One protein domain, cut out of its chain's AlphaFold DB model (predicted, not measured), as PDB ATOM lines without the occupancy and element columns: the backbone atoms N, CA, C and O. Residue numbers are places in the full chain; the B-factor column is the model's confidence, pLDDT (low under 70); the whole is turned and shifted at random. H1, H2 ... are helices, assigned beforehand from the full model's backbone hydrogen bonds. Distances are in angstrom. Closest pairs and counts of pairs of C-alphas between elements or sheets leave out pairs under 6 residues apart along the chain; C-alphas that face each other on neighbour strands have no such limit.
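Overview. This is residues 141 to 186 of the 280 residues of an uncharacterized protein of Bifidobacterium dentium (UniProt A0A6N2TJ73). Two short helices, H1 and H3, sit together toward one end of the model, and the longest helix, H2, reaches away from them toward the other end. The chain runs out through H2 and folds back along the long stretch of residues 168 to 178 to reach H3, while residues 141 to 148 form a loop ahead of H1. The printed part has 46 residues with three named helices, in the order H1, H2, H3, and no named strand; the class is all helix, with 23 residues in the helices. It is only just compact, close to loose, with a radius of gyration of the C-alphas of 10.9 A, and the C-alphas span 30 by 21 by 13 A.

Arrangement. H1, residues 149 to 153, touches H3, residues 179 to 185; their closest C-alphas, those of Ala 149 and Val 182, are 6.0 A apart. H1 is close to but not clearly touching H2, residues 157 to 167; their closest C-alphas, those of Asp 151 and Arg 157, are 6.7 A apart. H2 and H3 are apart. In H1, H2 and H3 every O i to N i+4 pair is within hydrogen-bond range.

Along the chain. H1 begins at C-alpha 149, at (472.320, 340.398, 372.350), and is 6.1 A long from first to last C-alpha. H2 measures 15.2 A in the same way, from C-alpha 157 at (476.864, 338.838, 382.837) to C-alpha 167. H3 measures 10.1 A and ends at C-alpha 185, at (476.750, 344.588, 365.806).

Size, cuts and confidence. The C-alphas of Gly 168 and Phe 186 are the two farthest apart, at 30.9 A, while those of the first and last printed residues, Ile 141 and Phe 186, are 6.2 A apart. The link from H1 to H2 is tight, with 3 residues, and the link from H2 to H3 is long, with 11. The printed part has no cut. Its mean pLDDT is 88.7, and no printed residue is under 70.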
ATOM      1  N   ILE A 141     476.136 337.491 368.963       85.81
ATOM      2  CA  ILE A 141     476.823 338.636 368.366       85.81
ATOM      3  C   ILE A 141     477.869 338.127 367.363       85.81
ATOM      4  O   ILE A 141     478.820 337.450 367.773       85.81
ATOM      5  N   PRO A 142     477.781 338.495 366.069       79.00
ATOM      6  CA  PRO A 142     478.741 338.050 365.065       79.00
ATOM      7  C   PRO A 142     480.191 338.378 365.451       79.00
ATOM      8  O   PRO A 142     480.508 339.487 365.895       79.00
ATOM      9  N   GLY A 143     481.086 337.399 365.290       79.31
ATOM     10  CA  GLY A 143     482.512 337.540 365.601       79.31
ATOM     11  C   GLY A 143     482.855 337.563 367.098       79.31
ATOM     12  O   GLY A 143     483.984 337.910 367.456       79.31
ATOM     13  N   LYS A 144     481.913 337.222 367.989       80.06
ATOM     14  CA  LYS A 144     482.153 337.081 369.431       80.06
ATOM     15  C   LYS A 144     481.626 335.742 369.932       80.06
ATOM     16  O   LYS A 144     480.443 335.454 369.822       80.06
ATOM     17  N   GLN A 145     482.513 334.935 370.511       79.69
ATOM     18  CA  GLN A 145     482.110 333.696 371.173       79.69
ATOM     19  C   GLN A 145     481.362 334.014 372.469       79.69
ATOM     20  O   GLN A 145     481.770 334.912 373.209       79.69
ATOM     21  N   ASN A 146     480.295 333.259 372.739       78.12
ATOM     22  CA  ASN A 146     479.527 333.303 373.988       78.12
ATOM     23  C   ASN A 146     479.023 334.698 374.381       78.12
ATOM     24  O   ASN A 146     478.926 335.018 375.565       78.12
ATOM     25  N   LEU A 147     478.719 335.540 373.391       85.50
ATOM     26  CA  LEU A 147     478.168 336.869 373.610       85.50
ATOM     27  C   LEU A 147     476.863 337.012 372.841       85.50
ATOM     28  O   LEU A 147     476.837 336.859 371.623       85.50
ATOM     29  N   TYR A 148     475.805 337.355 373.560       88.50
ATOM     30  CA  TYR A 148     474.435 337.301 373.072       88.50
ATOM     31  C   TYR A 148     473.773 338.660 373.256       88.50
ATOM     32  O   TYR A 148     473.975 339.314 374.284       88.50
ATOM     33  N   ALA A 149     473.002 339.113 372.267       90.88
ATOM     34  CA  ALA A 149     472.320 340.398 372.350       90.88
ATOM     35  C   ALA A 149     471.350 340.422 373.538       90.88
ATOM     36  O   ALA A 149     471.285 341.433 374.238       90.88
ATOM     37  N   TYR A 150     470.674 339.300 373.820       90.31
ATOM     38  CA  TYR A 150     469.777 339.188 374.967       90.31
ATOM     39  C   TYR A 150     470.504 339.402 376.306       90.31
ATOM     40  O   TYR A 150     470.076 340.238 377.105       90.31
ATOM     41  N   ASP A 151     471.647 338.740 376.545       91.00
ATOM     42  CA  ASP A 151     472.444 338.965 377.767       91.00
ATOM     43  C   ASP A 151     472.958 340.409 377.835       91.00
ATOM     44  O   ASP A 151     472.800 341.082 378.852       91.00
ATOM     45  N   LEU A 152     473.501 340.934 376.732       92.19
ATOM     46  CA  LEU A 152     474.021 342.301 376.664       92.19
ATOM     47  C   LEU A 152     472.963 343.377 376.947       92.19
ATOM     48  O   LEU A 152     473.321 344.444 377.450       92.19
ATOM     49  N   LEU A 153     471.697 343.130 376.605       92.81
ATOM     50  CA  LEU A 153     470.570 344.031 376.867       92.81
ATOM     51  C   LEU A 153     469.876 343.768 378.211       92.81
ATOM     52  O   LEU A 153     469.040 344.569 378.624       92.81
ATOM     53  N   SER A 154     470.232 342.693 378.911       91.44
ATOM     54  CA  SER A 154     469.667 342.335 380.211       91.44
ATOM     55  C   SER A 154     470.705 342.499 381.324       91.44
ATOM     56  O   SER A 154     470.974 343.619 381.769       91.44
ATOM     57  N   CYS A 155     471.284 341.397 381.798       88.75
ATOM     58  CA  CYS A 155     472.205 341.366 382.926       88.75
ATOM     59  C   CYS A 155     473.621 341.809 382.547       88.75
ATOM     60  O   CYS A 155     474.337 342.322 383.411       88.75
ATOM     61  N   ASN A 156     474.013 341.602 381.287       91.56
ATOM     62  CA  ASN A 156     475.375 341.715 380.779       91.56
ATOM     63  C   ASN A 156     476.362 340.989 381.706       91.56
ATOM     64  O   ASN A 156     477.248 341.596 382.326       91.56
ATOM     65  N   ARG A 157     476.142 339.677 381.869       89.25
ATOM     66  CA  ARG A 157     476.864 338.838 382.837       89.25
ATOM     67  C   ARG A 157     478.366 338.881 382.591       89.25
ATOM     68  O   ARG A 157     479.130 339.002 383.547       89.25
ATOM     69  N   ALA A 158     478.779 338.865 381.324       86.44
ATOM     70  CA  ALA A 158     480.185 338.924 380.937       86.44
ATOM     71  C   ALA A 158     480.877 340.199 381.457       86.44
ATOM     72  O   ALA A 158     481.913 340.112 382.118       86.44
ATOM     73  N   ALA A 159     480.291 341.382 381.232       88.56
ATOM     74  CA  ALA A 159     480.894 342.638 381.682       88.56
ATOM     75  C   ALA A 159     480.860 342.792 383.209       88.56
ATOM     76  O   ALA A 159     481.820 343.290 383.798       88.56
ATOM     77  N   ARG A 160     479.789 342.335 383.872       89.88
ATOM     78  CA  ARG A 160     479.713 342.325 385.343       89.88
ATOM     79  C   ARG A 160     480.769 341.402 385.949       89.88
ATOM     80  O   ARG A 160     481.447 341.809 386.890       89.88
ATOM     81  N   GLY A 161     480.947 340.206 385.391       89.06
ATOM     82  CA  GLY A 161     482.001 339.275 385.796       89.06
ATOM     83  C   GLY A 161     483.391 339.877 385.600       89.06
ATOM     84  O   GLY A 161     484.213 339.842 386.511       89.06
ATOM     85  N   GLN A 162     483.635 340.530 384.462       89.19
ATOM     86  CA  GLN A 162     484.896 341.230 384.212       89.19
ATOM     87  C   GLN A 162     485.137 342.378 385.209       89.19
ATOM     88  O   GLN A 162     486.251 342.527 385.712       89.19
ATOM     89  N   TYR A 163     484.105 343.157 385.545       91.56
ATOM     90  CA  TYR A 163     484.198 344.210 386.560       91.56
ATOM     91  C   TYR A 163     484.585 343.640 387.929       91.56
ATOM     92  O   TYR A 163     485.500 344.164 388.564       91.56
ATOM     93  N   VAL A 164     483.945 342.546 388.353       93.06
ATOM     94  CA  VAL A 164     484.271 341.848 389.606       93.06
ATOM     95  C   VAL A 164     485.715 341.361 389.595       93.06
ATOM     96  O   VAL A 164     486.455 341.643 390.531       93.06
ATOM     97  N   ASN A 165     486.146 340.720 388.508       92.69
ATOM     98  CA  ASN A 165     487.510 340.209 388.377       92.69
ATOM     99  C   ASN A 165     488.564 341.328 388.419       92.69
ATOM    100  O   ASN A 165     489.657 341.116 388.929       92.69
ATOM    101  N   SER A 166     488.244 342.515 387.891       92.62
ATOM    102  CA  SER A 166     489.178 343.651 387.842       92.62
ATOM    103  C   SER A 166     489.198 344.511 389.108       92.62
ATOM    104  O   SER A 166     490.244 345.040 389.470       92.62
ATOM    105  N   SER A 167     488.051 344.678 389.770       90.62
ATOM    106  CA  SER A 167     487.892 345.604 390.899       90.62
ATOM    107  C   SER A 167     487.809 344.903 392.255       90.62
ATOM    108  O   SER A 167     487.848 345.569 393.285       90.62
ATOM    109  N   GLY A 168     487.621 343.579 392.270       91.38
ATOM    110  CA  GLY A 168     487.333 342.798 393.473       91.38
ATOM    111  C   GLY A 168     485.952 343.067 394.083       91.38
ATOM    112  O   GLY A 168     485.625 342.503 395.124       91.38
ATOM    113  N   THR A 169     485.127 343.917 393.462       91.06
ATOM    114  CA  THR A 169     483.824 344.341 393.995       91.06
ATOM    115  C   THR A 169     482.692 344.075 393.013       91.06
ATOM    116  O   THR A 169     482.880 344.057 391.797       91.06
ATOM    117  N   GLN A 170     481.483 343.863 393.535       89.19
ATOM    118  CA  GLN A 170     480.300 343.684 392.701       89.19
ATOM    119  C   GLN A 170     479.903 344.982 391.996       89.19
ATOM    120  O   GLN A 170     479.978 346.076 392.552       89.19
ATOM    121  N   TYR A 171     479.429 344.853 390.759       88.31
ATOM    122  CA  TYR A 171     478.870 345.981 390.026       88.31
ATOM    123  C   TYR A 171     477.468 346.311 390.565       88.31
ATOM    124  O   TYR A 171     476.497 345.614 390.267       88.31
ATOM    125  N   LEU A 172     477.360 347.381 391.357       87.94
ATOM    126  CA  LEU A 172     476.125 347.751 392.069       87.94
ATOM    127  C   LEU A 172     475.161 348.630 391.260       87.94
ATOM    128  O   LEU A 172     474.048 348.895 391.710       87.94
ATOM    129  N   LYS A 173     475.556 349.113 390.075       87.00
ATOM    130  CA  LYS A 173     474.666 349.970 389.281       87.00
ATOM    131  C   LYS A 173     473.562 349.141 388.621       87.00
ATOM    132  O   LYS A 173     473.780 348.008 388.180       87.00
ATOM    133  N   VAL A 174     472.390 349.762 388.511       84.94
ATOM    134  CA  VAL A 174     471.194 349.181 387.881       84.94
ATOM    135  C   VAL A 174     471.452 348.888 386.402       84.94
ATOM    136  O   VAL A 174     471.179 347.788 385.931       84.94
ATOM    137  N   TYR A 175     472.057 349.839 385.687       88.12
ATOM    138  CA  TYR A 175     472.333 349.693 384.263       88.12
ATOM    139  C   TYR A 175     473.709 349.083 384.004       88.12
ATOM    140  O   TYR A 175     474.736 349.623 384.423       88.12
ATOM    141  N   ALA A 176     473.712 347.969 383.279       90.81
ATOM    142  CA  ALA A 176     474.905 347.313 382.745       90.81
ATOM    143  C   ALA A 176     474.778 347.027 381.238       90.81
ATOM    144  O   ALA A 176     475.656 346.399 380.656       90.81
ATOM    145  N   GLN A 177     473.695 347.474 380.602       94.12
ATOM    146  CA  GLN A 177     473.350 347.115 379.235       94.12
ATOM    147  C   GLN A 177     474.324 347.726 378.228       94.12
ATOM    148  O   GLN A 177     474.628 348.920 378.261       94.12
ATOM    149  N   ALA A 178     474.772 346.916 377.274       92.94
ATOM    150  CA  ALA A 178     475.698 347.336 376.230       92.94
ATOM    151  C   ALA A 178     474.960 347.808 374.966       92.94
ATOM    152  O   ALA A 178     475.234 347.318 373.868       92.94
ATOM    153  N   PHE A 179     474.046 348.780 375.098       93.06
ATOM    154  CA  PHE A 179     473.204 349.268 373.992       93.06
ATOM    155  C   PHE A 179     474.006 349.631 372.738       93.06
ATOM    156  O   PHE A 179     473.654 349.217 371.640       93.06
ATOM    157  N   LYS A 180     475.125 350.351 372.900       92.25
ATOM    158  CA  LYS A 180     476.005 350.734 371.783       92.25
ATOM    159  C   LYS A 180     476.612 349.518 371.079       92.25
ATOM    160  O   LYS A 180     476.703 349.496 369.858       92.25
ATOM    161  N   THR A 181     477.031 348.504 371.836       89.94
ATOM    162  CA  THR A 181     477.607 347.278 371.267       89.94
ATOM    163  C   THR A 181     476.563 346.512 370.470       89.94
ATOM    164  O   THR A 181     476.852 346.093 369.351       89.94
ATOM    165  N   VAL A 182     475.358 346.365 371.026       91.12
ATOM    166  CA  VAL A 182     474.253 345.671 370.362       91.12
ATOM    167  C   VAL A 182     473.808 346.453 369.130       91.12
ATOM    168  O   VAL A 182     473.837 345.898 368.044       91.12
ATOM    169  N   GLY A 183     473.539 347.756 369.240       89.69
ATOM    170  CA  GLY A 183     473.133 348.585 368.098       89.69
ATOM    171  C   GLY A 183     474.147 348.617 366.945       89.69
ATOM    172  O   GLY A 183     473.753 348.739 365.790       89.69
ATOM    173  N   ASN A 184     475.443 348.457 367.234       88.00
ATOM    174  CA  ASN A 184     476.482 348.426 366.202       88.00
ATOM    175  C   ASN A 184     476.681 347.049 365.552       88.00
ATOM    176  O   ASN A 184     477.179 346.989 364.430       88.00
ATOM    177  N   ARG A 185     476.393 345.948 366.259       86.19
ATOM    178  CA  ARG A 185     476.750 344.588 365.806       86.19
ATOM    179  C   ARG A 185     475.564 343.680 365.533       86.19
ATOM    180  O   ARG A 185     475.684 342.771 364.719       86.19
ATOM    181  N   PHE A 186     474.453 343.893 366.221       86.00
ATOM    182  CA  PHE A 186     473.234 343.139 366.010       86.00
ATOM    183  C   PHE A 186     472.429 343.779 364.880       86.00
ATOM    184  O   PHE A 186     472.203 344.990 364.850       86.00
TER     185      PHE A 186